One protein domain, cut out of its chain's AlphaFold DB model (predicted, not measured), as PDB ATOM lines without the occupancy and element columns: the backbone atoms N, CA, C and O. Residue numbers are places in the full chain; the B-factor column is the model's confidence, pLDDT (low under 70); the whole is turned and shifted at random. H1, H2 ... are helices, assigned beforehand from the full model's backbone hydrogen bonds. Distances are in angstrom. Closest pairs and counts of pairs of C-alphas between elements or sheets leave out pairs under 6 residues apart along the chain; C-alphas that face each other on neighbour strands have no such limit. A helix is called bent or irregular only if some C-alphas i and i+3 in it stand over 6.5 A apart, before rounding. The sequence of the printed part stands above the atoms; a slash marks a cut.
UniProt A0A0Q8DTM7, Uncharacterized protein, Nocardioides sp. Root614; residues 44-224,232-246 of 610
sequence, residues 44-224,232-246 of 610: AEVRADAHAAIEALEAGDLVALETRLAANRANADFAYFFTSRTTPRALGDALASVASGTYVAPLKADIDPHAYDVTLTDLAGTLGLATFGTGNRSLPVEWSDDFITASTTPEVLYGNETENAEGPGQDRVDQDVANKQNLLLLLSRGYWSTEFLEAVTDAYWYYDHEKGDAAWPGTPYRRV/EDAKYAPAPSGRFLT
ATOM      1  N   ALA A  44      68.580   1.144  67.626       95.19
ATOM      2  CA  ALA A  44      69.470   2.289  67.827       95.19
ATOM      3  C   ALA A  44      70.834   1.870  68.396       95.19
ATOM      4  O   ALA A  44      71.863   2.359  67.939       95.19
ATOM      5  N   GLU A  45      70.833   0.948  69.359       95.62
ATOM      6  CA  GLU A  45      72.050   0.405  69.974       95.62
ATOM      7  C   GLU A  45      72.844  -0.445  68.976       95.62
ATOM      8  O   GLU A  45      74.026  -0.195  68.769       95.62
ATOM      9  N   VAL A  46      72.168  -1.338  68.244       96.81
ATOM     10  CA  VAL A  46      72.792  -2.177  67.207       96.81
ATOM     11  C   VAL A  46      73.439  -1.332  66.103       96.81
ATOM     12  O   VAL A  46      74.544  -1.630  65.656       96.81
ATOM     13  N   ARG A  47      72.791  -0.239  65.678       97.38
ATOM     14  CA  ARG A  47      73.360   0.701  64.696       97.38
ATOM     15  C   ARG A  47      74.563   1.462  65.236       97.38
ATOM     16  O   ARG A  47      75.491   1.723  64.474       97.38
ATOM     17  N   ALA A  48      74.535   1.841  66.513       97.31
ATOM     18  CA  ALA A  48      75.662   2.505  67.156       97.31
ATOM     19  C   ALA A  48      76.867   1.559  67.271       97.31
ATOM     20  O   ALA A  48      77.984   1.963  66.962       97.31
ATOM     21  N   ASP A  49      76.634   0.296  67.628       98.00
ATOM     22  CA  ASP A  49      77.681  -0.720  67.703       98.00
ATOM     23  C   ASP A  49      78.266  -1.054  66.329       98.00
ATOM     24  O   ASP A  49      79.486  -1.108  66.190       98.00
ATOM     25  N   ALA A  50      77.424  -1.218  65.301       98.19
ATOM     26  CA  ALA A  50      77.888  -1.428  63.930       98.19
ATOM     27  C   ALA A  50      78.729  -0.241  63.436       98.19
ATOM     28  O   ALA A  50      79.773  -0.436  62.823       98.19
ATOM     29  N   HIS A  51      78.317   0.991  63.749       98.12
ATOM     30  CA  HIS A  51      79.093   2.183  63.411       98.12
ATOM     31  C   HIS A  51      80.454   2.211  64.116       98.12
ATOM     32  O   HIS A  51      81.457   2.449  63.453       98.12
ATOM     33  N   ALA A  52      80.501   1.901  65.415       98.12
ATOM     34  CA  ALA A  52      81.755   1.825  66.164       98.12
ATOM     35  C   ALA A  52      82.683   0.714  65.640       98.12
ATOM     36  O   ALA A  52      83.900   0.881  65.628       98.12
ATOM     37  N   ALA A  53      82.123  -0.413  65.188       98.12
ATOM     38  CA  ALA A  53      82.889  -1.475  64.542       98.12
ATOM     39  C   ALA A  53      83.486  -1.014  63.201       98.12
ATOM     40  O   ALA A  53      84.639  -1.317  62.918       98.12
ATOM     41  N   ILE A  54      82.739  -0.248  62.398       98.12
ATOM     42  CA  ILE A  54      83.242   0.331  61.140       98.12
ATOM     43  C   ILE A  54      84.377   1.322  61.412       98.12
ATOM     44  O   ILE A  54      85.409   1.246  60.758       98.12
ATOM     45  N   GLU A  55      84.230   2.203  62.405       97.94
ATOM     46  CA  GLU A  55      85.298   3.138  62.787       97.94
ATOM     47  C   GLU A  55      86.571   2.394  63.227       97.94
ATOM     48  O   GLU A  55      87.674   2.780  62.846       97.94
ATOM     49  N   ALA A  56      86.428   1.302  63.987       97.38
ATOM     50  CA  ALA A  56      87.556   0.457  64.382       97.38
ATOM     51  C   ALA A  56      88.208  -0.251  63.181       97.38
ATOM     52  O   ALA A  56      89.436  -0.286  63.087       97.38
ATOM     53  N   LEU A  57      87.401  -0.765  62.243       97.12
ATOM     54  CA  LEU A  57      87.870  -1.372  60.994       97.12
ATOM     55  C   LEU A  57      88.686  -0.366  60.169       97.12
ATOM     56  O   LEU A  57      89.823  -0.652  59.805       97.12
ATOM     57  N   GLU A  58      88.138   0.824  59.915       95.88
ATOM     58  CA  GLU A  58      88.797   1.884  59.137       95.88
ATOM     59  C   GLU A  58      90.074   2.404  59.815       95.88
ATOM     60  O   GLU A  58      91.028   2.788  59.138       95.88
ATOM     61  N   ALA A  59      90.123   2.382  61.150       95.94
ATOM     62  CA  ALA A  59      91.314   2.727  61.920       95.94
ATOM     63  C   ALA A  59      92.381   1.611  61.955       95.94
ATOM     64  O   ALA A  59      93.493   1.857  62.427       95.94
ATOM     65  N   GLY A  60      92.062   0.395  61.495       93.38
ATOM     66  CA  GLY A  60      92.913  -0.786  61.665       93.38
ATOM     67  C   GLY A  60      93.059  -1.235  63.128       93.38
ATOM     68  O   GLY A  60      94.016  -1.930  63.465       93.38
ATOM     69  N   ASP A  61      92.139  -0.832  64.013       95.62
ATOM     70  CA  ASP A  61      92.116  -1.246  65.421       95.62
ATOM     71  C   ASP A  61      91.364  -2.574  65.557       95.62
ATOM     72  O   ASP A  61      90.178  -2.632  65.893       95.62
ATOM     73  N   LEU A  62      92.071  -3.668  65.260       92.19
ATOM     74  CA  LEU A  62      91.485  -5.007  65.286       92.19
ATOM     75  C   LEU A  62      91.015  -5.444  66.677       92.19
ATOM     76  O   LEU A  62      90.088  -6.242  66.768       92.19
ATOM     77  N   VAL A  63      91.605  -4.912  67.750       93.62
ATOM     78  CA  VAL A  63      91.188  -5.239  69.122       93.62
ATOM     79  C   VAL A  63      89.833  -4.600  69.420       93.62
ATOM     80  O   VAL A  63      88.923  -5.271  69.909       93.62
ATOM     81  N   ALA A  64      89.663  -3.316  69.086       96.25
ATOM     82  CA  ALA A  64      88.370  -2.656  69.227       96.25
ATOM     83  C   ALA A  64      87.310  -3.278  68.305       96.25
ATOM     84  O   ALA A  64      86.158  -3.433  68.720       96.25
ATOM     85  N   LEU A  65      87.696  -3.665  67.084       97.31
ATOM     86  CA  LEU A  65      86.822  -4.362  66.145       97.31
ATOM     87  C   LEU A  65      86.353  -5.708  66.717       97.31
ATOM     88  O   LEU A  65      85.145  -5.939  66.774       97.31
ATOM     89  N   GLU A  66      87.270  -6.557  67.191       96.81
ATOM     90  CA  GLU A  66      86.960  -7.864  67.794       96.81
ATOM     91  C   GLU A  66      85.933  -7.728  68.911       96.81
ATOM     92  O   GLU A  66      84.926  -8.431  68.901       96.81
ATOM     93  N   THR A  67      86.107  -6.757  69.809       97.19
ATOM     94  CA  THR A  67      85.193  -6.584  70.942       97.19
ATOM     95  C   THR A  67      83.762  -6.306  70.472       97.19
ATOM     96  O   THR A  67      82.796  -6.775  71.080       97.19
ATOM     97  N   ARG A  68      83.600  -5.561  69.369       97.94
ATOM     98  CA  ARG A  68      82.284  -5.259  68.784       97.94
ATOM     99  C   ARG A  68      81.694  -6.440  68.027       97.94
ATOM    100  O   ARG A  68      80.497  -6.697  68.182       97.94
ATOM    101  N   LEU A  69      82.513  -7.145  67.247       97.56
ATOM    102  CA  LEU A  69      82.097  -8.338  66.511       97.56
ATOM    103  C   LEU A  69      81.681  -9.456  67.480       97.56
ATOM    104  O   LEU A  69      80.585 -10.000  67.357       97.56
ATOM    105  N   ALA A  70      82.494  -9.725  68.504       96.00
ATOM    106  CA  ALA A  70      82.243 -10.737  69.523       96.00
ATOM    107  C   ALA A  70      80.925 -10.489  70.279       96.00
ATOM    108  O   ALA A  70      80.151 -11.423  70.500       96.00
ATOM    109  N   ALA A  71      80.637  -9.228  70.626       97.12
ATOM    110  CA  ALA A  71      79.393  -8.835  71.294       97.12
ATOM    111  C   ALA A  71      78.140  -9.010  70.413       97.12
ATOM    112  O   ALA A  71      77.031  -9.113  70.938       97.12
ATOM    113  N   ASN A  72      78.309  -9.059  69.089       97.50
ATOM    114  CA  ASN A  72      77.223  -9.121  68.114       97.50
ATOM    115  C   ASN A  72      77.256 -10.387  67.238       97.50
ATOM    116  O   ASN A  72      76.613 -10.426  66.184       97.50
ATOM    117  N   ARG A  73      77.952 -11.449  67.667       94.69
ATOM    118  CA  ARG A  73      77.952 -12.738  66.957       94.69
ATOM    119  C   ARG A  73      76.519 -13.217  66.723       94.69
ATOM    120  O   ARG A  73      75.686 -13.195  67.628       94.69
ATOM    121  N   ALA A  74      76.242 -13.660  65.499       92.38
ATOM    122  CA  ALA A  74      74.921 -14.112  65.051       92.38
ATOM    123  C   ALA A  74      73.793 -13.050  65.084       92.38
ATOM    124  O   ALA A  74      72.629 -13.391  64.853       92.38
ATOM    125  N   ASN A  75      74.093 -11.767  65.319       95.88
ATOM    126  CA  ASN A  75      73.104 -10.694  65.232       95.88
ATOM    127  C   ASN A  75      72.941 -10.227  63.774       95.88
ATOM    128  O   ASN A  75      73.751  -9.465  63.252       95.88
ATOM    129  N   ALA A  76      71.859 -10.661  63.119       95.88
ATOM    130  CA  ALA A  76      71.588 -10.337  61.716       95.88
ATOM    131  C   ALA A  76      71.388  -8.832  61.447       95.88
ATOM    132  O   ALA A  76      71.709  -8.363  60.357       95.88
ATOM    133  N   ASP A  77      70.870  -8.062  62.415       97.31
ATOM    134  CA  ASP A  77      70.727  -6.608  62.262       97.31
ATOM    135  C   ASP A  77      72.094  -5.917  62.316       97.31
ATOM    136  O   ASP A  77      72.371  -5.041  61.496       97.31
ATOM    137  N   PHE A  78      72.967  -6.341  63.235       98.06
ATOM    138  CA  PHE A  78      74.346  -5.850  63.300       98.06
ATOM    139  C   PHE A  78      75.098  -6.173  62.009       98.06
ATOM    140  O   PHE A  78      75.659  -5.266  61.402       98.06
ATOM    141  N   ALA A  79      75.042  -7.432  61.561       97.62
ATOM    142  CA  ALA A  79      75.678  -7.880  60.326       97.62
ATOM    143  C   ALA A  79      75.225  -7.045  59.122       97.62
ATOM    144  O   ALA A  79      76.056  -6.531  58.383       97.62
ATOM    145  N   TYR A  80      73.918  -6.810  58.975       97.81
ATOM    146  CA  TYR A  80      73.397  -5.945  57.920       97.81
ATOM    147  C   TYR A  80      73.932  -4.505  58.011       97.81
ATOM    148  O   TYR A  80      74.440  -3.973  57.021       97.81
ATOM    149  N   PHE A  81      73.835  -3.850  59.175       98.00
ATOM    150  CA  PHE A  81      74.265  -2.452  59.318       98.00
ATOM    151  C   PHE A  81      75.777  -2.266  59.192       98.00
ATOM    152  O   PHE A  81      76.210  -1.220  58.709       98.00
ATOM    153  N   PHE A  82      76.555  -3.259  59.622       98.38
ATOM    154  CA  PHE A  82      77.998  -3.299  59.442       98.38
ATOM    155  C   PHE A  82      78.328  -3.461  57.954       98.38
ATOM    156  O   PHE A  82      78.874  -2.546  57.338       98.38
ATOM    157  N   THR A  83      77.894  -4.564  57.339       97.81
ATOM    158  CA  THR A  83      78.285  -4.931  55.975       97.81
ATOM    159  C   THR A  83      77.790  -3.944  54.921       97.81
ATOM    160  O   THR A  83      78.541  -3.595  54.016       97.81
ATOM    161  N   SER A  84      76.569  -3.411  55.062       97.12
ATOM    162  CA  SER A  84      76.012  -2.413  54.125       97.12
ATOM    163  C   SER A  84      76.775  -1.084  54.084       97.12
ATOM    164  O   SER A  84      76.491  -0.242  53.232       97.12
ATOM    165  N   ARG A  85      77.718  -0.865  55.008       97.56
ATOM    166  CA  ARG A  85      78.538   0.350  55.092       97.56
ATOM    167  C   ARG A  85      80.034   0.092  54.960       97.56
ATOM    168  O   ARG A  85      80.782   1.049  54.797       97.56
ATOM    169  N   THR A  86      80.476  -1.160  55.015       97.75
ATOM    170  CA  THR A  86      81.871  -1.527  54.762       97.75
ATOM    171  C   THR A  86      82.079  -1.840  53.289       97.75
ATOM    172  O   THR A  86      81.378  -2.685  52.727       97.75
ATOM    173  N   THR A  87      83.079  -1.214  52.676       97.62
ATOM    174  CA  THR A  87      83.493  -1.534  51.305       97.62
ATOM    175  C   THR A  87      84.549  -2.646  51.303       97.62
ATOM    176  O   THR A  87      85.320  -2.759  52.264       97.62
ATOM    177  N   PRO A  88      84.666  -3.438  50.221       98.00
ATOM    178  CA  PRO A  88      85.759  -4.399  50.070       98.00
ATOM    179  C   PRO A  88      87.151  -3.762  50.208       98.00
ATOM    180  O   PRO A  88      88.046  -4.363  50.799       98.00
ATOM    181  N   ARG A  89      87.338  -2.514  49.749       97.25
ATOM    182  CA  ARG A  89      88.596  -1.771  49.947       97.25
ATOM    183  C   ARG A  89      88.914  -1.564  51.427       97.25
ATOM    184  O   ARG A  89      90.028  -1.860  51.841       97.25
ATOM    185  N   ALA A  90      87.941  -1.099  52.217       97.69
ATOM    186  CA  ALA A  90      88.125  -0.872  53.650       97.69
ATOM    187  C   ALA A  90      88.436  -2.179  54.399       97.69
ATOM    188  O   ALA A  90      89.304  -2.195  55.268       97.69
ATOM    189  N   LEU A  91      87.786  -3.286  54.020       98.06
ATOM    190  CA  LEU A  91      88.101  -4.617  54.548       98.06
ATOM    191  C   LEU A  91      89.548  -5.017  54.229       98.06
ATOM    192  O   LEU A  91      90.287  -5.417  55.124       98.06
ATOM    193  N   GLY A  92      89.973  -4.872  52.971       97.38
ATOM    194  CA  GLY A  92      91.340  -5.178  52.551       97.38
ATOM    195  C   GLY A  92      92.393  -4.331  53.274       97.38
ATOM    196  O   GLY A  92      93.389  -4.882  53.742       97.38
ATOM    197  N   ASP A  93      92.144  -3.027  53.428       96.75
ATOM    198  CA  ASP A  93      93.034  -2.087  54.123       96.75
ATOM    199  C   ASP A  93      93.155  -2.404  55.620       96.75
ATOM    200  O   ASP A  93      94.254  -2.387  56.181       96.75
ATOM    201  N   ALA A  94      92.040  -2.748  56.268       96.62
ATOM    202  CA  ALA A  94      92.042  -3.145  57.670       96.62
ATOM    203  C   ALA A  94      92.881  -4.410  57.894       96.62
ATOM    204  O   ALA A  94      93.672  -4.469  58.836       96.62
ATOM    205  N   LEU A  95      92.782  -5.401  57.003       96.38
ATOM    206  CA  LEU A  95      93.610  -6.610  57.063       96.38
ATOM    207  C   LEU A  95      95.079  -6.318  56.749       96.38
ATOM    208  O   LEU A  95      95.975  -6.821  57.425       96.38
ATOM    209  N   ALA A  96      95.352  -5.450  55.778       95.75
ATOM    210  CA  ALA A  96      96.704  -5.003  55.462       95.75
ATOM    211  C   ALA A  96      97.410  -4.365  56.676       95.75
ATOM    212  O   ALA A  96      98.639  -4.401  56.780       95.75
ATOM    213  N   SER A  97      96.648  -3.817  57.631       95.31
ATOM    214  CA  SER A  97      97.192  -3.203  58.842       95.31
ATOM    215  C   SER A  97      97.946  -4.179  59.759       95.31
ATOM    216  O   SER A  97      98.819  -3.718  60.498       95.31
ATOM    217  N   VAL A  98      97.702  -5.496  59.692       93.88
ATOM    218  CA  VAL A  98      98.432  -6.491  60.510       93.88
ATOM    219  C   VAL A  98      99.772  -6.907  59.918       93.88
ATOM    220  O   VAL A  98     100.596  -7.512  60.610       93.88
ATOM    221  N   ALA A  99     100.003  -6.594  58.644       92.94
ATOM    222  CA  ALA A  99     101.206  -6.992  57.938       92.94
ATOM    223  C   ALA A  99     102.420  -6.195  58.435       92.94
ATOM    224  O   ALA A  99     102.366  -4.970  58.591       92.94
ATOM    225  N   SER A 100     103.544  -6.878  58.652       88.00
ATOM    226  CA  SER A 100     104.810  -6.223  59.012       88.00
ATOM    227  C   SER A 100     105.530  -5.589  57.819       88.00
ATOM    228  O   SER A 100     106.447  -4.796  58.016       88.00
ATOM    229  N   GLY A 101     105.156  -5.979  56.595       82.00
ATOM    230  CA  GLY A 101     105.890  -5.665  55.364       82.00
ATOM    231  C   GLY A 101     107.099  -6.575  55.098       82.00
ATOM    232  O   GLY A 101     107.807  -6.374  54.115       82.00
ATOM    233  N   THR A 102     107.357  -7.588  55.939       79.19
ATOM    234  CA  THR A 102     108.498  -8.510  55.786       79.19
ATOM    235  C   THR A 102     108.053  -9.961  55.631       79.19
ATOM    236  O   THR A 102     107.113 -10.403  56.279       79.19
ATOM    237  N   TYR A 103     108.764 -10.753  54.824       74.31
ATOM    238  CA  TYR A 103     108.434 -12.173  54.634       74.31
ATOM    239  C   TYR A 103     108.798 -13.057  55.842       74.31
ATOM    240  O   TYR A 103     108.175 -14.086  56.078       74.31
ATOM    241  N   VAL A 104     109.826 -12.676  56.609       72.94
ATOM    242  CA  VAL A 104     110.363 -13.500  57.710       72.94
ATOM    243  C   VAL A 104     109.449 -13.480  58.937       72.94
ATOM    244  O   VAL A 104     109.353 -14.474  59.651       72.94
ATOM    245  N   ALA A 105     108.776 -12.356  59.174       77.75
ATOM    246  CA  ALA A 105     107.817 -12.184  60.253       77.75
ATOM    247  C   ALA A 105     106.589 -11.473  59.678       77.75
ATOM    248  O   ALA A 105     106.465 -10.270  59.858       77.75
ATOM    249  N   PRO A 106     105.728 -12.163  58.916       83.31
ATOM    250  CA  PRO A 106     104.718 -11.515  58.079       83.31
ATOM    251  C   PRO A 106     103.647 -10.768  58.879       83.31
ATOM    252  O   PRO A 106     103.122  -9.765  58.398       83.31
ATOM    253  N   LEU A 107     103.389 -11.184  60.121       91.12
ATOM    254  CA  LEU A 107     102.604 -10.425  61.096       91.12
ATOM    255  C   LEU A 107     103.495  -9.438  61.857       91.12
ATOM    256  O   LEU A 107     104.641  -9.754  62.193       91.12
ATOM    257  N   LYS A 108     102.972  -8.248  62.168       93.75
ATOM    258  CA  LYS A 108     103.655  -7.328  63.088       93.75
ATOM    259  C   LYS A 108     103.845  -7.985  64.459       93.75
ATOM    260  O   LYS A 108     103.023  -8.777  64.905       93.75
ATOM    261  N   ALA A 109     104.934  -7.629  65.138       93.75
ATOM    262  CA  ALA A 109     105.330  -8.258  66.399       93.75
ATOM    263  C   ALA A 109     104.340  -8.032  67.559       93.75
ATOM    264  O   ALA A 109     104.383  -8.768  68.542       93.75
ATOM    265  N   ASP A 110     103.492  -7.008  67.468       94.38
ATOM    266  CA  ASP A 110     102.444  -6.678  68.435       94.38
ATOM    267  C   ASP A 110     101.101  -7.368  68.146       94.38
ATOM    268  O   ASP A 110     100.193  -7.284  68.971       94.38
ATOM    269  N   ILE A 111     100.975  -8.075  67.019       95.19
ATOM    270  CA  ILE A 111      99.776  -8.844  66.683       95.19
ATOM    271  C   ILE A 111      99.899 -10.256  67.254       95.19
ATOM    272  O   ILE A 111     100.772 -11.029  66.861       95.19
ATOM    273  N   ASP A 112      98.988 -10.604  68.163       94.62
ATOM    274  CA  ASP A 112      98.815 -11.977  68.632       94.62
ATOM    275  C   ASP A 112      98.099 -12.813  67.551       94.62
ATOM    276  O   ASP A 112      96.961 -12.489  67.190       94.62
ATOM    277  N   PRO A 113      98.719 -13.886  67.018       94.19
ATOM    278  CA  PRO A 113      98.127 -14.666  65.933       94.19
ATOM    279  C   PRO A 113      96.775 -15.291  66.284       94.19
ATOM    280  O   PRO A 113      95.914 -15.404  65.416       94.19
ATOM    281  N   HIS A 114      96.568 -15.678  67.546       93.19
ATOM    282  CA  HIS A 114      95.318 -16.300  67.974       93.19
ATOM    283  C   HIS A 114      94.176 -15.280  68.054       93.19
ATOM    284  O   HIS A 114      93.094 -15.532  67.529       93.19
ATOM    285  N   ALA A 115      94.414 -14.105  68.640       93.75
ATOM    286  CA  ALA A 115      93.440 -13.016  68.643       93.75
ATOM    287  C   ALA A 115      93.091 -12.556  67.215       93.75
ATOM    288  O   ALA A 115      91.929 -12.273  66.911       93.75
ATOM    289  N   TYR A 116      94.083 -12.527  66.320       96.00
ATOM    290  CA  TYR A 116      93.861 -12.222  64.908       96.00
ATOM    291  C   TYR A 116      92.987 -13.276  64.212       96.00
ATOM    292  O   TYR A 116      92.062 -12.904  63.493       96.00
ATOM    293  N   ASP A 117      93.205 -14.568  64.473       94.69
ATOM    294  CA  ASP A 117      92.366 -15.652  63.939       94.69
ATOM    295  C   ASP A 117      90.895 -15.534  64.377       94.69
ATOM    296  O   ASP A 117      89.976 -15.623  63.557       94.69
ATOM    297  N   VAL A 118      90.661 -15.239  65.661       93.31
ATOM    298  CA  VAL A 118      89.311 -14.984  66.194       93.31
ATOM    299  C   VAL A 118      88.673 -13.781  65.496       93.31
ATOM    300  O   VAL A 118      87.525 -13.861  65.059       93.31
ATOM    301  N   THR A 119      89.432 -12.696  65.320       96.44
ATOM    302  CA  THR A 119      88.957 -11.484  64.634       96.44
ATOM    303  C   THR A 119      88.581 -11.773  63.181       96.44
ATOM    304  O   THR A 119      87.515 -11.359  62.732       96.44
ATOM    305  N   LEU A 120      89.422 -12.510  62.444       96.25
ATOM    306  CA  LEU A 120      89.145 -12.920  61.065       96.25
ATOM    307  C   LEU A 120      87.884 -13.776  60.969       96.25
ATOM    308  O   LEU A 120      87.055 -13.549  60.089       96.25
ATOM    309  N   THR A 121      87.739 -14.743  61.874       94.62
ATOM    310  CA  THR A 121      86.591 -15.654  61.914       94.62
ATOM    311  C   THR A 121      85.294 -14.897  62.188       94.62
ATOM    312  O   THR A 121      84.310 -15.077  61.473       94.62
ATOM    313  N   ASP A 122      85.291 -14.001  63.175       96.44
ATOM    314  CA  ASP A 122      84.111 -13.202  63.506       96.44
ATOM    315  C   ASP A 122      83.771 -12.180  62.415       96.44
ATOM    316  O   ASP A 122      82.592 -11.951  62.125       96.44
ATOM    317  N   LEU A 123      84.785 -11.584  61.778       98.06
ATOM    318  CA  LEU A 123      84.594 -10.657  60.666       98.06
ATOM    319  C   LEU A 123      83.982 -11.388  59.466       98.06
ATOM    320  O   LEU A 123      82.944 -10.969  58.959       98.06
ATOM    321  N   ALA A 124      84.562 -12.520  59.061       97.44
ATOM    322  CA  ALA A 124      84.046 -13.340  57.969       97.44
ATOM    323  C   ALA A 124      82.647 -13.903  58.277       97.44
ATOM    324  O   ALA A 124      81.778 -13.909  57.406       97.44
ATOM    325  N   GLY A 125      82.389 -14.312  59.523       95.19
ATOM    326  CA  GLY A 125      81.068 -14.751  59.977       95.19
ATOM    327  C   GLY A 125      80.020 -13.635  59.939       95.19
ATOM    328  O   GLY A 125      78.887 -13.871  59.524       95.19
ATOM    329  N   THR A 126      80.398 -12.408  60.307       98.06
ATOM    330  CA  THR A 126      79.523 -11.225  60.229       98.06
ATOM    331  C   THR A 126      79.185 -10.884  58.778       98.06
ATOM    332  O   THR A 126      78.013 -10.697  58.451       98.06
ATOM    333  N   LEU A 127      80.187 -10.857  57.892       98.06
ATOM    334  CA  LEU A 127      79.985 -10.618  56.460       98.06
ATOM    335  C   LEU A 127      79.116 -11.712  55.828       98.06
ATOM    336  O   LEU A 127      78.131 -11.405  55.159       98.06
ATOM    337  N   GLY A 128      79.436 -12.976  56.107       96.50
ATOM    338  CA  GLY A 128      78.694 -14.137  55.630       96.50
ATOM    339  C   GLY A 128      77.226 -14.104  56.050       96.50
ATOM    340  O   GLY A 128      76.342 -14.206  55.197       96.50
ATOM    341  N   LEU A 129      76.947 -13.831  57.330       95.06
ATOM    342  CA  LEU A 129      75.584 -13.702  57.850       95.06
ATOM    343  C   LEU A 129      74.781 -12.611  57.128       95.06
ATOM    344  O   LEU A 129      73.595 -12.805  56.860       95.06
ATOM    345  N   ALA A 130      75.411 -11.483  56.794       97.25
ATOM    346  CA  ALA A 130      74.746 -10.401  56.076       97.25
ATOM    347  C   ALA A 130      74.298 -10.825  54.665       97.25
ATOM    348  O   ALA A 130      73.251 -10.373  54.201       97.25
ATOM    349  N   THR A 131      75.024 -11.736  54.007       97.31
ATOM    350  CA  THR A 131      74.641 -12.235  52.673       97.31
ATOM    351  C   THR A 131      73.364 -13.084  52.675       97.31
ATOM    352  O   THR A 131      72.685 -13.147  51.660       97.31
ATOM    353  N   PHE A 132      72.962 -13.663  53.814       94.25
ATOM    354  CA  PHE A 132      71.667 -14.350  53.965       94.25
ATOM    355  C   PHE A 132      70.483 -13.389  54.182       94.25
ATOM    356  O   PHE A 132      69.342 -13.817  54.396       94.25
ATOM    357  N   GLY A 133      70.735 -12.080  54.207       89.38
ATOM    358  CA  GLY A 133      69.722 -11.071  54.460       89.38
ATOM    359  C   GLY A 133      68.626 -11.046  53.392       89.38
ATOM    360  O   GLY A 133      68.889 -11.030  52.195       89.38
ATOM    361  N   THR A 134      67.365 -10.977  53.825       88.06
ATOM    362  CA  THR A 134      66.196 -10.848  52.938       88.06
ATOM    363  C   THR A 134      65.391  -9.590  53.261       88.06
ATOM    364  O   THR A 134      65.468  -9.039  54.366       88.06
ATOM    365  N   GLY A 135      64.606  -9.104  52.293       93.88
ATOM    366  CA  GLY A 135      63.763  -7.916  52.463       93.88
ATOM    367  C   GLY A 135      64.573  -6.693  52.905       93.88
ATOM    368  O   GLY A 135      65.528  -6.309  52.241       93.88
ATOM    369  N   ASN A 136      64.229  -6.112  54.058       92.81
ATOM    370  CA  ASN A 136      64.912  -4.928  54.600       92.81
ATOM    371  C   ASN A 136      66.356  -5.185  55.068       92.81
ATOM    372  O   ASN A 136      67.045  -4.228  55.406       92.81
ATOM    373  N   ARG A 137      66.788  -6.449  55.142       92.81
ATOM    374  CA  ARG A 137      68.165  -6.838  55.482       92.81
ATOM    375  C   ARG A 137      68.951  -7.331  54.270       92.81
ATOM    376  O   ARG A 137      70.078  -7.777  54.439       92.81
ATOM    377  N   SER A 138      68.364  -7.304  53.075       93.50
ATOM    378  CA  SER A 138      69.088  -7.653  51.854       93.50
ATOM    379  C   SER A 138      70.204  -6.638  51.637       93.50
ATOM    380  O   SER A 138      69.965  -5.428  51.709       93.50
ATOM    381  N   LEU A 139      71.426  -7.133  51.440       94.69
ATOM    382  CA  LEU A 139      72.544  -6.277  51.071       94.69
ATOM    383  C   LEU A 139      72.256  -5.584  49.733       94.69
ATOM    384  O   LEU A 139      71.505  -6.119  48.914       94.69
ATOM    385  N   PRO A 140      72.842  -4.399  49.502       93.31
ATOM    386  CA  PRO A 140      72.827  -3.804  48.175       93.31
ATOM    387  C   PRO A 140      73.399  -4.798  47.155       93.31
ATOM    388  O   PRO A 140      74.382  -5.477  47.454       93.31
ATOM    389  N   VAL A 141      72.776  -4.903  45.978       87.06
ATOM    390  CA  VAL A 141      73.181  -5.869  44.937       87.06
ATOM    391  C   VAL A 141      74.630  -5.620  44.523       87.06
ATOM    392  O   VAL A 141      75.403  -6.559  44.365       87.06
ATOM    393  N   GLU A 142      75.013  -4.345  44.466       94.56
ATOM    394  CA  GLU A 142      76.372  -3.908  44.176       94.56
ATOM    395  C   GLU A 142      77.410  -4.429  45.176       94.56
ATOM    396  O   GLU A 142      78.571  -4.533  44.823       94.56
ATOM    397  N   TRP A 143      77.037  -4.809  46.406       96.81
ATOM    398  CA  TRP A 143      78.029  -5.245  47.393       96.81
ATOM    399  C   TRP A 143      78.709  -6.556  46.984       96.81
ATOM    400  O   TRP A 143      79.925  -6.697  47.124       96.81
ATOM    401  N   SER A 144      77.938  -7.519  46.470       96.31
ATOM    402  CA  SER A 144      78.482  -8.792  45.983       96.31
ATOM    403  C   SER A 144      79.332  -8.586  44.730       96.31
ATOM    404  O   SER A 144      80.440  -9.119  44.662       96.31
ATOM    405  N   ASP A 145      78.861  -7.753  43.800       97.31
ATOM    406  CA  ASP A 145      79.593  -7.395  42.581       97.31
ATOM    407  C   ASP A 145      80.903  -6.659  42.905       97.31
ATOM    408  O   ASP A 145      81.954  -6.973  42.341       97.31
ATOM    409  N   ASP A 146      80.879  -5.733  43.865       98.00
ATOM    410  CA  ASP A 146      82.050  -4.997  44.337       98.00
ATOM    411  C   ASP A 146      83.045  -5.937  45.022       98.00
ATOM    412  O   ASP A 146      84.251  -5.814  44.808       98.00
ATOM    413  N   PHE A 147      82.578  -6.895  45.832       98.25
ATOM    414  CA  PHE A 147      83.454  -7.885  46.469       98.25
ATOM    415  C   PHE A 147      84.146  -8.767  45.424       98.25
ATOM    416  O   PHE A 147      85.362  -8.977  45.485       98.25
ATOM    417  N   ILE A 148      83.390  -9.257  44.439       98.19
ATOM    418  CA  ILE A 148      83.910 -10.056  43.326       98.19
ATOM    419  C   ILE A 148      84.919  -9.240  42.515       98.19
ATOM    420  O   ILE A 148      86.034  -9.703  42.273       98.19
ATOM    421  N   THR A 149      84.572  -8.008  42.144       97.88
ATOM    422  CA  THR A 149      85.442  -7.134  41.347       97.88
ATOM    423  C   THR A 149      86.713  -6.785  42.119       97.88
ATOM    424  O   THR A 149      87.809  -6.959  41.598       97.88
ATOM    425  N   ALA A 150      86.609  -6.411  43.398       97.56
ATOM    426  CA  ALA A 150      87.763  -6.117  44.249       97.56
ATOM    427  C   ALA A 150      88.700  -7.322  44.450       97.56
ATOM    428  O   ALA A 150      89.902  -7.141  44.637       97.56
ATOM    429  N   SER A 151      88.167  -8.546  44.413       97.69
ATOM    430  CA  SER A 151      88.940  -9.785  44.574       97.69
ATOM    431  C   SER A 151      89.371 -10.442  43.254       97.69
ATOM    432  O   SER A 151      90.053 -11.465  43.271       97.69
ATOM    433  N   THR A 152      89.053  -9.848  42.103       97.38
ATOM    434  CA  THR A 152      89.477 -10.342  40.779       97.38
ATOM    435  C   THR A 152      90.208  -9.259  39.989       97.38
ATOM    436  O   THR A 152      91.400  -9.410  39.714       97.38
ATOM    437  N   THR A 153      89.507  -8.166  39.686       96.56
ATOM    438  CA  THR A 153      89.902  -7.041  38.823       96.56
ATOM    439  C   THR A 153      89.688  -5.694  39.539       96.56
ATOM    440  O   THR A 153      88.872  -4.873  39.106       96.56
ATOM    441  N   PRO A 154      90.380  -5.432  40.668       95.81
ATOM    442  CA  PRO A 154      90.166  -4.226  41.475       95.81
ATOM    443  C   PRO A 154      90.332  -2.916  40.686       95.81
ATOM    444  O   PRO A 154      89.689  -1.920  41.010       95.81
ATOM    445  N   GLU A 155      91.127  -2.912  39.617       94.00
ATOM    446  CA  GLU A 155      91.301  -1.783  38.702       94.00
ATOM    447  C   GLU A 155      90.005  -1.355  37.991       94.00
ATOM    448  O   GLU A 155      89.856  -0.184  37.638       94.00
ATOM    449  N   VAL A 156      89.048  -2.271  37.802       94.94
ATOM    450  CA  VAL A 156      87.731  -1.965  37.221       94.94
ATOM    451  C   VAL A 156      86.880  -1.180  38.217       94.94
ATOM    452  O   VAL A 156      86.198  -0.231  37.831       94.94
ATOM    453  N   LEU A 157      86.947  -1.547  39.499       94.31
ATOM    454  CA  LEU A 157      86.163  -0.916  40.561       94.31
ATOM    455  C   LEU A 157      86.756   0.424  41.004       94.31
ATOM    456  O   LEU A 157      86.032   1.382  41.272       94.31
ATOM    457  N   TYR A 158      88.082   0.495  41.089       93.81
ATOM    458  CA  TYR A 158      88.785   1.628  41.682       93.81
ATOM    459  C   TYR A 158      89.451   2.564  40.673       93.81
ATOM    460  O   TYR A 158      89.905   3.641  41.059       93.81
ATOM    461  N   GLY A 159      89.459   2.187  39.394       90.06
ATOM    462  CA  GLY A 159      90.119   2.917  38.322       90.06
ATOM    463  C   GLY A 159      91.574   2.492  38.129       90.06
ATOM    464  O   GLY A 159      92.276   2.100  39.058       90.06
ATOM    465  N   ASN A 160      92.037   2.601  36.885       78.62
ATOM    466  CA  ASN A 160      93.417   2.339  36.502       78.62
ATOM    467  C   ASN A 160      94.172   3.674  36.398       78.62
ATOM    468  O   ASN A 160      94.384   4.195  35.305       78.62
ATOM    469  N   GLU A 161      94.537   4.281  37.530       68.75
ATOM    470  CA  GLU A 161      95.276   5.559  37.535       68.75
ATOM    471  C   GLU A 161      96.725   5.427  37.001       68.75
ATOM    472  O   GLU A 161      97.444   6.420  36.868       68.75
ATOM    473  N   THR A 162      97.152   4.215  36.626       58.91
ATOM    474  CA  THR A 162      98.540   3.874  36.271       58.91
ATOM    475  C   THR A 162      99.065   4.530  34.997       58.91
ATOM    476  O   THR A 162     100.279   4.619  34.832       58.91
ATOM    477  N   GLU A 163      98.215   5.041  34.099       58.91
ATOM    478  CA  GLU A 163      98.738   5.616  32.853       58.91
ATOM    479  C   GLU A 163      99.536   6.913  33.079       58.91
ATOM    480  O   GLU A 163     100.324   7.267  32.207       58.91
ATOM    481  N   ASN A 164      99.392   7.604  34.225       59.03
ATOM    482  CA  ASN A 164     100.190   8.804  34.546       59.03
ATOM    483  C   ASN A 164     100.443   9.067  36.053       59.03
ATOM    484  O   ASN A 164     100.987  10.123  36.389       59.03
ATOM    485  N   ALA A 165     100.032   8.187  36.973       58.00
ATOM    486  CA  ALA A 165     100.232   8.409  38.405       58.00
ATOM    487  C   ALA A 165     101.662   8.040  38.843       58.00
ATOM    488  O   ALA A 165     101.950   6.897  39.174       58.00
ATOM    489  N   GLU A 166     102.567   9.019  38.881       69.81
ATOM    490  CA  GLU A 166     103.813   8.888  39.647       69.81
ATOM    491  C   GLU A 166     103.555   9.225  41.130       69.81
ATOM    492  O   GLU A 166     102.905  10.226  41.449       69.81
ATOM    493  N   GLY A 167     104.088   8.415  42.050       75.81
ATOM    494  CA  GLY A 167     104.022   8.663  43.497       75.81
ATOM    495  C   GLY A 167     102.767   8.082  44.177       75.81
ATOM    496  O   GLY A 167     102.375   6.974  43.830       75.81
ATOM    497  N   PRO A 168     102.103   8.801  45.114       74.50
ATOM    498  CA  PRO A 168     101.092   8.234  46.027       74.50
ATOM    499  C   PRO A 168      99.887   7.523  45.386       74.50
ATOM    500  O   PRO A 168      99.195   6.761  46.057       74.50
ATOM    501  N   GLY A 169      99.590   7.801  44.111       82.44
ATOM    502  CA  GLY A 169      98.531   7.104  43.376       82.44
ATOM    503  C   GLY A 169      98.900   5.654  43.050       82.44
ATOM    504  O   GLY A 169      98.049   4.773  43.152       82.44
ATOM    505  N   GLN A 170     100.174   5.385  42.743       85.25
ATOM    506  CA  GLN A 170     100.653   4.032  42.464       85.25
ATOM    507  C   GLN A 170     100.604   3.160  43.723       85.25
ATOM    508  O   GLN A 170     100.089   2.048  43.657       85.25
ATOM    509  N   ASP A 171     101.013   3.693  44.880       88.25
ATOM    510  CA  ASP A 171     100.976   2.975  46.163       88.25
ATOM    511  C   ASP A 171      99.555   2.494  46.498       88.25
ATOM    512  O   ASP A 171      99.347   1.391  47.006       88.25
ATOM    513  N   ARG A 172      98.541   3.314  46.179       91.50
ATOM    514  CA  ARG A 172      97.131   2.960  46.380       91.50
ATOM    515  C   ARG A 172      96.687   1.843  45.442       91.50
ATOM    516  O   ARG A 172      96.018   0.922  45.909       91.50
ATOM    517  N   VAL A 173      97.053   1.914  44.161       90.50
ATOM    518  CA  VAL A 173      96.755   0.859  43.178       90.50
ATOM    519  C   VAL A 173      97.429  -0.450  43.588       90.50
ATOM    520  O   VAL A 173      96.775  -1.491  43.620       90.50
ATOM    521  N   ASP A 174      98.699  -0.404  43.989       90.00
ATOM    522  CA  ASP A 174      99.438  -1.582  44.440       90.00
ATOM    523  C   ASP A 174      98.812  -2.176  45.714       90.00
ATOM    524  O   ASP A 174      98.691  -3.399  45.840       90.00
ATOM    525  N   GLN A 175      98.337  -1.331  46.636       94.31
ATOM    526  CA  GLN A 175      97.593  -1.785  47.810       94.31
ATOM    527  C   GLN A 175      96.227  -2.382  47.444       94.31
ATOM    528  O   GLN A 175      95.813  -3.349  48.077       94.31
ATOM    529  N   ASP A 176      95.522  -1.876  46.431       94.44
ATOM    530  CA  ASP A 176      94.272  -2.491  45.959       94.44
ATOM    531  C   ASP A 176      94.514  -3.873  45.342       94.44
ATOM    532  O   ASP A 176      93.755  -4.810  45.597       94.44
ATOM    533  N   VAL A 177      95.616  -4.028  44.607       92.31
ATOM    534  CA  VAL A 177      96.071  -5.328  44.098       92.31
ATOM    535  C   VAL A 177      96.456  -6.266  45.247       92.31
ATOM    536  O   VAL A 177      96.149  -7.454  45.186       92.31
ATOM    537  N   ALA A 178      97.065  -5.770  46.326       93.44
ATOM    538  CA  ALA A 178      97.314  -6.583  47.520       93.44
ATOM    539  C   ALA A 178      96.017  -6.947  48.262       93.44
ATOM    540  O   ALA A 178      95.850  -8.080  48.722       93.44
ATOM    541  N   ASN A 179      95.060  -6.019  48.319       96.00
ATOM    542  CA  ASN A 179      93.772  -6.217  48.974       96.00
ATOM    543  C   ASN A 179      92.955  -7.337  48.339       96.00
ATOM    544  O   ASN A 179      92.232  -8.018  49.065       96.00
ATOM    545  N   LYS A 180      93.128  -7.599  47.039       94.44
ATOM    546  CA  LYS A 180      92.590  -8.800  46.395       94.44
ATOM    547  C   LYS A 180      92.910 -10.063  47.196       94.44
ATOM    548  O   LYS A 180      92.002 -10.832  47.485       94.44
ATOM    549  N   GLN A 181      94.170 -10.255  47.599       93.38
ATOM    550  CA  GLN A 181      94.594 -11.420  48.386       93.38
ATOM    551  C   GLN A 181      94.099 -11.346  49.833       93.38
ATOM    552  O   GLN A 181      93.684 -12.355  50.399       93.38
ATOM    553  N   ASN A 182      94.069 -10.149  50.422       96.38
ATOM    554  CA  ASN A 182      93.557  -9.956  51.781       96.38
ATOM    555  C   ASN A 182      92.082 -10.383  51.882       96.38
ATOM    556  O   ASN A 182      91.690 -11.046  52.838       96.38
ATOM    557  N   LEU A 183      91.270 -10.073  50.866       97.94
ATOM    558  CA  LEU A 183      89.859 -10.463  50.804       97.94
ATOM    559  C   LEU A 183      89.659 -11.982  50.696       97.94
ATOM    560  O   LEU A 183      88.673 -12.499  51.226       97.94
ATOM    561  N   LEU A 184      90.605 -12.720  50.102       97.56
ATOM    562  CA  LEU A 184      90.547 -14.186  50.039       97.56
ATOM    563  C   LEU A 184      90.585 -14.829  51.435       97.56
ATOM    564  O   LEU A 184      89.967 -15.875  51.654       97.56
ATOM    565  N   LEU A 185      91.257 -14.197  52.407       96.25
ATOM    566  CA  LEU A 185      91.259 -14.661  53.801       96.25
ATOM    567  C   LEU A 185      89.863 -14.609  54.427       96.25
ATOM    568  O   LEU A 185      89.532 -15.483  55.227       96.25
ATOM    569  N   LEU A 186      89.053 -13.609  54.064       97.44
ATOM    570  CA  LEU A 186      87.670 -13.498  54.529       97.44
ATOM    571  C   LEU A 186      86.776 -14.493  53.800       97.44
ATOM    572  O   LEU A 186      86.027 -15.218  54.452       97.44
ATOM    573  N   LEU A 187      86.884 -14.567  52.465       98.06
ATOM    574  CA  LEU A 187      86.104 -15.503  51.652       98.06
ATOM    575  C   LEU A 187      86.247 -16.933  52.184       98.06
ATOM    576  O   LEU A 187      85.258 -17.599  52.462       98.06
ATOM    577  N   SER A 188      87.477 -17.372  52.412       96.31
ATOM    578  CA  SER A 188      87.766 -18.747  52.818       96.31
ATOM    579  C   SER A 188      87.328 -19.130  54.241       96.31
ATOM    580  O   SER A 188      87.313 -20.316  54.564       96.31
ATOM    581  N   ARG A 189      86.945 -18.158  55.082       94.88
ATOM    582  CA  ARG A 189      86.481 -18.373  56.469       94.88
ATOM    583  C   ARG A 189      84.991 -18.108  56.679       94.88
ATOM    584  O   ARG A 189      84.443 -18.469  57.719       94.88
ATOM    585  N   GLY A 190      84.347 -17.410  55.750       92.56
ATOM    586  CA  GLY A 190      82.970 -16.967  55.924       92.56
ATOM    587  C   GLY A 190      81.956 -18.085  55.695       92.56
ATOM    588  O   GLY A 190      82.116 -18.944  54.831       92.56
ATOM    589  N   TYR A 191      80.863 -18.030  56.453       93.88
ATOM    590  CA  TYR A 191      79.657 -18.802  56.174       93.88
ATOM    591  C   TYR A 191      78.781 -17.964  55.253       93.88
ATOM    592  O   TYR A 191      78.008 -17.130  55.720       93.88
ATOM    593  N   TRP A 192      78.963 -18.124  53.948       97.31
ATOM    594  CA  TRP A 192      78.301 -17.303  52.936       97.31
ATOM    595  C   TRP A 192      76.988 -17.922  52.459       97.31
ATOM    596  O   TRP A 192      76.828 -19.145  52.478       97.31
ATOM    597  N   SER A 193      76.062 -17.080  51.997       96.75
ATOM    598  CA  SER A 193      74.839 -17.519  51.317       96.75
ATOM    599  C   SER A 193      75.139 -18.279  50.030       96.75
ATOM    600  O   SER A 193      76.219 -18.152  49.446       96.75
ATOM    601  N   THR A 194      74.176 -19.094  49.602       96.50
ATOM    602  CA  THR A 194      74.308 -19.880  48.377       96.50
ATOM    603  C   THR A 194      74.430 -18.957  47.177       96.50
ATOM    604  O   THR A 194      75.394 -19.068  46.435       96.50
ATOM    605  N   GLU A 195      73.551 -17.967  47.073       95.69
ATOM    606  CA  GLU A 195      73.513 -17.000  45.979       95.69
ATOM    607  C   GLU A 195      74.835 -16.229  45.844       95.69
ATOM    608  O   GLU A 195      75.329 -16.020  44.737       95.69
ATOM    609  N   PHE A 196      75.451 -15.849  46.970       97.50
ATOM    610  CA  PHE A 196      76.767 -15.212  46.956       97.50
ATOM    611  C   PHE A 196      77.855 -16.150  46.419       97.50
ATOM    612  O   PHE A 196      78.645 -15.747  45.568       97.50
ATOM    613  N   LEU A 197      77.913 -17.400  46.893       98.00
ATOM    614  CA  LEU A 197      78.938 -18.353  46.455       98.00
ATOM    615  C   LEU A 197      78.740 -18.823  45.015       98.00
ATOM    616  O   LEU A 197      79.733 -19.101  44.347       98.00
ATOM    617  N   GLU A 198      77.505 -18.880  44.518       97.25
ATOM    618  CA  GLU A 198      77.222 -19.115  43.098       97.25
ATOM    619  C   GLU A 198      77.833 -17.999  42.237       97.25
ATOM    620  O   GLU A 198      78.578 -18.282  41.297       97.25
ATOM    621  N   ALA A 199      77.609 -16.734  42.617       96.94
ATOM    622  CA  ALA A 199      78.176 -15.578  41.921       96.94
ATOM    623  C   ALA A 199      79.715 -15.545  41.983       96.94
ATOM    624  O   ALA A 199      80.371 -15.295  40.971       96.94
ATOM    625  N   VAL A 200      80.307 -15.838  43.148       98.06
ATOM    626  CA  VAL A 200      81.773 -15.908  43.299       98.06
ATOM    627  C   VAL A 200      82.354 -17.048  42.464       98.06
ATOM    628  O   VAL A 200      83.384 -16.856  41.826       98.06
ATOM    629  N   THR A 201      81.700 -18.212  42.436       98.25
ATOM    630  CA  THR A 201      82.154 -19.378  41.663       98.25
ATOM    631  C   THR A 201      82.184 -19.077  40.172       98.25
ATOM    632  O   THR A 201      83.207 -19.317  39.530       98.25
ATOM    633  N   ASP A 202      81.105 -18.499  39.638       97.50
ATOM    634  CA  ASP A 202      81.020 -18.101  38.232       97.50
ATOM    635  C   ASP A 202      82.133 -17.106  37.872       97.50
ATOM    636  O   ASP A 202      82.951 -17.356  36.981       97.50
ATOM    637  N   ALA A 203      82.249 -16.019  38.641       97.69
ATOM    638  CA  ALA A 203      83.225 -14.973  38.369       97.69
ATOM    639  C   ALA A 203      84.680 -15.444  38.515       97.69
ATOM    640  O   ALA A 203      85.525 -15.099  37.686       97.69
ATOM    641  N   TYR A 204      84.994 -16.234  39.547       98.12
ATOM    642  CA  TYR A 204      86.357 -16.714  39.784       98.12
ATOM    643  C   TYR A 204      86.785 -17.717  38.721       98.12
ATOM    644  O   TYR A 204      87.924 -17.650  38.267       98.12
ATOM    645  N   TRP A 205      85.884 -18.600  38.285       97.50
ATOM    646  CA  TRP A 205      86.164 -19.548  37.210       97.50
ATOM    647  C   TRP A 205      86.464 -18.833  35.888       97.50
ATOM    648  O   TRP A 205      87.469 -19.145  35.246       97.50
ATOM    649  N   TYR A 206      85.644 -17.844  35.502       97.12
ATOM    650  CA  TYR A 206      85.876 -17.054  34.286       97.12
ATOM    651  C   TYR A 206      87.184 -16.270  34.362       97.12
ATOM    652  O   TYR A 206      87.959 -16.265  33.405       97.12
ATOM    653  N   TYR A 207      87.448 -15.635  35.504       97.12
ATOM    654  CA  TYR A 207      88.672 -14.877  35.720       97.12
ATOM    655  C   TYR A 207      89.924 -15.769  35.670       97.12
ATOM    656  O   TYR A 207      90.906 -15.412  35.014       97.12
ATOM    657  N   ASP A 208      89.880 -16.948  36.300       97.12
ATOM    658  CA  ASP A 208      90.968 -17.931  36.265       97.12
ATOM    659  C   ASP A 208      91.227 -18.444  34.844       97.12
ATOM    660  O   ASP A 208      92.369 -18.455  34.396       97.12
ATOM    661  N   HIS A 209      90.175 -18.761  34.083       95.38
ATOM    662  CA  HIS A 209      90.304 -19.193  32.688       95.38
ATOM    663  C   HIS A 209      90.848 -18.103  31.765       95.38
ATOM    664  O   HIS A 209      91.670 -18.380  30.891       95.38
ATOM    665  N   GLU A 210      90.385 -16.863  31.928       96.44
ATOM    666  CA  GLU A 210      90.813 -15.754  31.077       96.44
ATOM    667  C   GLU A 210      92.284 -15.395  31.324       96.44
ATOM    668  O   GLU A 210      93.023 -15.102  30.379       96.44
ATOM    669  N   LYS A 211      92.718 -15.395  32.589       95.81
ATOM    670  CA  LYS A 211      94.069 -14.958  32.971       95.81
ATOM    671  C   LYS A 211      95.075 -16.108  33.109       95.81
ATOM    672  O   LYS A 211      96.280 -15.843  33.085       95.81
ATOM    673  N   GLY A 212      94.627 -17.356  33.235       94.44
ATOM    674  CA  GLY A 212      95.470 -18.536  33.446       94.44
ATOM    675  C   GLY A 212      96.401 -18.375  34.651       94.44
ATOM    676  O   GLY A 212      96.004 -17.870  35.698       94.44
ATOM    677  N   ASP A 213      97.688 -18.697  34.478       88.94
ATOM    678  CA  ASP A 213      98.723 -18.557  35.521       88.94
ATOM    679  C   ASP A 213      98.865 -17.117  36.083       88.94
ATOM    680  O   ASP A 213      99.507 -16.909  37.115       88.94
ATOM    681  N   ALA A 214      98.308 -16.103  35.406       90.31
ATOM    682  CA  ALA A 214      98.316 -14.709  35.850       90.31
ATOM    683  C   ALA A 214      97.069 -14.302  36.656       90.31
ATOM    684  O   ALA A 214      97.026 -13.170  37.137       90.31
ATOM    685  N   ALA A 215      96.069 -15.179  36.810       92.50
ATOM    686  CA  ALA A 215      94.864 -14.896  37.590       92.50
ATOM    687  C   ALA A 215      95.207 -14.674  39.063       92.50
ATOM    688  O   ALA A 215      94.838 -13.673  39.679       92.50
ATOM    689  N   TRP A 216      95.987 -15.590  39.624       93.06
ATOM    690  CA  TRP A 216      96.322 -15.612  41.041       93.06
ATOM    691  C   TRP A 216      97.833 -15.517  41.209       93.06
ATOM    692  O   TRP A 216      98.482 -16.482  41.628       93.06
ATOM    693  N   PRO A 217      98.438 -14.369  40.843       84.12
ATOM    694  CA  PRO A 217      99.860 -14.205  41.023       84.12
ATOM    695  C   PRO A 217     100.137 -14.339  42.519       84.12
ATOM    696  O   PRO A 217      99.506 -13.678  43.346       84.12
ATOM    697  N   GLY A 218     101.074 -15.220  42.873       83.25
ATOM    698  CA  GLY A 218     101.582 -15.286  44.238       83.25
ATOM    699  C   GLY A 218     102.087 -13.915  44.701       83.25
ATOM    700  O   GLY A 218     102.245 -12.990  43.902       83.25
ATOM    701  N   THR A 219     102.388 -13.773  45.989       78.50
ATOM    702  CA  THR A 219     102.920 -12.503  46.494       78.50
ATOM    703  C   THR A 219     104.183 -12.089  45.713       78.50
ATOM    704  O   THR A 219     105.046 -12.934  45.422       78.50
ATOM    705  N   PRO A 220     104.335 -10.794  45.366       70.94
ATOM    706  CA  PRO A 220     105.476 -10.306  44.584       70.94
ATOM    707  C   PRO A 220     106.824 -10.595  45.269       70.94
ATOM    708  O   PRO A 220     107.854 -10.736  44.605       70.94
ATOM    709  N   TYR A 221     106.803 -10.808  46.590       60.41
ATOM    710  CA  TYR A 221     107.943 -11.201  47.416       60.41
ATOM    711  C   TYR A 221     108.686 -12.459  46.943       60.41
ATOM    712  O   TYR A 221     109.860 -12.620  47.267       60.41
ATOM    713  N   ARG A 222     108.070 -13.341  46.142       59.44
ATOM    714  CA  ARG A 222     108.738 -14.570  45.676       59.44
ATOM    715  C   ARG A 222     109.848 -14.327  44.640       59.44
ATOM    716  O   ARG A 222     110.647 -15.232  44.410       59.44
ATOM    717  N   ARG A 223     109.914 -13.156  43.986       58.47
ATOM    718  CA  ARG A 223     110.844 -12.915  42.857       58.47
ATOM    719  C   ARG A 223     111.904 -11.839  43.072       58.47
ATOM    720  O   ARG A 223     112.726 -11.664  42.175       58.47
ATOM    721  N   VAL A 224     111.935 -11.146  44.209       58.53
ATOM    722  CA  VAL A 224     112.922 -10.077  44.423       58.53
ATOM    723  C   VAL A 224     114.250 -10.686  44.908       58.53
ATOM    724  O   VAL A 224     114.274 -11.315  45.968       58.53
ATOM    725  N   GLU A 232     107.771  -1.708  48.406       57.84
ATOM    726  CA  GLU A 232     107.823  -1.279  49.813       57.84
ATOM    727  C   GLU A 232     106.469  -0.846  50.386       57.84
ATOM    728  O   GLU A 232     106.313  -0.797  51.606       57.84
ATOM    729  N   ASP A 233     105.458  -0.652  49.535       73.75
ATOM    730  CA  ASP A 233     104.225   0.011  49.965       73.75
ATOM    731  C   ASP A 233     103.016  -0.924  50.103       73.75
ATOM    732  O   ASP A 233     102.211  -0.759  51.026       73.75
ATOM    733  N   ALA A 234     102.901  -1.956  49.261       85.19
ATOM    734  CA  ALA A 234     101.734  -2.835  49.263       85.19
ATOM    735  C   ALA A 234     101.813  -3.917  50.350       85.19
ATOM    736  O   ALA A 234     102.664  -4.812  50.340       85.19
ATOM    737  N   LYS A 235     100.865  -3.870  51.284       91.81
ATOM    738  CA  LYS A 235     100.782  -4.764  52.436       91.81
ATOM    739  C   LYS A 235      99.816  -5.912  52.181       91.81
ATOM    740  O   LYS A 235      98.603  -5.723  52.066       91.81
ATOM    741  N   TYR A 236     100.378  -7.112  52.176       92.75
ATOM    742  CA  TYR A 236      99.653  -8.372  52.107       92.75
ATOM    743  C   TYR A 236      99.421  -8.887  53.525       92.75
ATOM    744  O   TYR A 236     100.371  -9.056  54.290       92.75
ATOM    745  N   ALA A 237      98.169  -9.131  53.882       94.06
ATOM    746  CA  ALA A 237      97.794  -9.741  55.140       94.06
ATOM    747  C   ALA A 237      98.117 -11.243  55.077       94.06
ATOM    748  O   ALA A 237      97.629 -11.939  54.183       94.06
ATOM    749  N   PRO A 238      98.944 -11.776  55.987       94.38
ATOM    750  CA  PRO A 238      99.088 -13.218  56.112       94.38
ATOM    751  C   PRO A 238      97.883 -13.809  56.857       94.38
ATOM    752  O   PRO A 238      97.157 -13.114  57.571       94.38
ATOM    753  N   ALA A 239      97.704 -15.119  56.741       94.31
ATOM    754  CA  ALA A 239      96.940 -15.906  57.695       94.31
ATOM    755  C   ALA A 239      97.638 -15.897  59.077       94.31
ATOM    756  O   ALA A 239      98.843 -15.642  59.152       94.31
ATOM    757  N   PRO A 240      96.927 -16.222  60.170       92.56
ATOM    758  CA  PRO A 240      97.483 -16.444  61.508       92.56
ATOM    759  C   PRO A 240      98.749 -17.311  61.550       92.56
ATOM    760  O   PRO A 240      99.667 -17.026  62.315       92.56
ATOM    761  N   SER A 241      98.864 -18.322  60.683       87.88
ATOM    762  CA  SER A 241     100.073 -19.154  60.573       87.88
ATOM    763  C   SER A 241     101.278 -18.465  59.921       87.88
ATOM    764  O   SER A 241     102.363 -19.040  59.842       87.88
ATOM    765  N   GLY A 242     101.100 -17.246  59.412       89.50
ATOM    766  CA  GLY A 242     102.085 -16.495  58.643       89.50
ATOM    767  C   GLY A 242     102.091 -16.810  57.144       89.50
ATOM    768  O   GLY A 242     102.861 -16.205  56.400       89.50
ATOM    769  N   ARG A 243     101.256 -17.736  56.659       89.69
ATOM    770  CA  ARG A 243     101.172 -18.058  55.223       89.69
ATOM    771  C   ARG A 243     100.249 -17.089  54.488       89.69
ATOM    772  O   ARG A 243      99.264 -16.630  55.048       89.69
ATOM    773  N   PHE A 244     100.531 -16.812  53.220       91.31
ATOM    774  CA  PHE A 244      99.659 -15.992  52.376       91.31
ATOM    775  C   PHE A 244      98.703 -16.878  51.578       91.31
ATOM    776  O   PHE A 244      99.135 -17.856  50.966       91.31
ATOM    777  N   LEU A 245      97.423 -16.514  51.566       93.06
ATOM    778  CA  LEU A 245      96.419 -17.123  50.702       93.06
ATOM    779  C   LEU A 245      96.340 -16.310  49.409       93.06
ATOM    780  O   LEU A 245      95.773 -15.223  49.387       93.06
ATOM    781  N   THR A 246      96.965 -16.811  48.347       93.44
ATOM    782  CA  THR A 246      97.125 -16.060  47.089       93.44
ATOM    783  C   THR A 246      96.209 -16.537  45.970       93.44
ATOM    784  O   THR A 246      96.136 -15.879  44.940       93.44
TER     785      THR A 246
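Overview. This is residues 44 to 224 and 232 to 246 of the 610 residues of an uncharacterized protein of Nocardioides sp. Root614 (UniProt A0A0Q8DTM7). Helices H4 and H8 cross at right angles in the middle of a body built of helices set mostly crosswise. H1, H2, H3 and H5 cluster on one side of this cross, H1 and H2 as a helical hairpin, and H6, H7 and H9 gather on the other side; the last residues of H9, 209 to 214, stick out. The printed part has 196 residues with nine named helices, H1 to H9 in order along the chain, and no named strand: all helix. It is compact, with a radius of gyration of the C-alphas of 16.5 A, and spans 49 by 38 by 30 A.

Along the chain. H1, residues 44 to 58, runs 21.2 A from C-alpha 44 at (69.470, 2.289, 67.827). H2 is residues 62 to 71, H3 residues 76 to 83 and H4 residues 88 to 96. H5, residues 113 to 131, is 27.1 A long. H6, residues 141 to 152, is neither bent nor irregular, but only just: C-alphas 141 and 144 are 6.1 A apart. H7 is residues 154 to 158. H8, residues 168 to 187, is 28.6 A long with a kink of 29 degrees near residue 178. H9, residues 194 to 214, is 27.6 A long and ends with C-alpha 214 at (98.316, -14.709, 35.850); it has a kink of 58 degrees near residue 208 and is irregular, C-alphas 210 and 213 being 9.5 A apart.

Arrangement. H6 and H8 are the hubs, touching four helices each. H8 touches H4 about perpendicular, at 90 degrees, with residues 175 to 183 alone; the closest C-alphas, of Gly 92 and Asn 179, are 4.4 A apart. H8 touches H6 at 74 degrees, about perpendicular, closest at Ser 151 and Lys 180, C-alphas 4.2 A apart. H6 touches H9 at a shallow tilt of 27 degrees, the same way, closest at the C-alphas of Ile 148 and Val 200, 6.2 A. H7 touches H6, closest at the C-alphas of Thr 149 and Leu 157, 6.3 A. H5 touches H8 with residues 120 to 124 alone, closest at the C-alphas of Ala 124 and Leu 186, 5.0 A. H5 also touches H2, at a steep tilt of 53 degrees, closest at the C-alphas of Glu 66 and Thr 119, 5.2 A. The hairpin of H1 and H2 has a shallow tilt of 25 degrees, closest at the C-alphas of Ala 53 and Leu 65, 5.1 A. H1 touches H3 at 34 degrees, only just shallow, closest at the C-alphas of Ala 50 and Phe 82, 4.9 A. H1 and H9 are apart. Every O i to N i+4 pair is within hydrogen-bond range in H1, H2, H3, H4, H5 and H7; in H6 it is 7 of 8, in H8 11 of 16 and in H9 15 of 17.

Size, cuts and confidence. The two C-alphas farthest apart, of Ala 44 and Val 224, are 50.9 A apart. Residues 225 to 231 are not printed, and C-alphas 224 and 232 are 11.5 A apart across the cut. The link from H4 to H5 is long, 16 residues. Residues 161 to 166, 221 to 224 and 232 are under 70 in pLDDT; the mean of the printed part is 92.0.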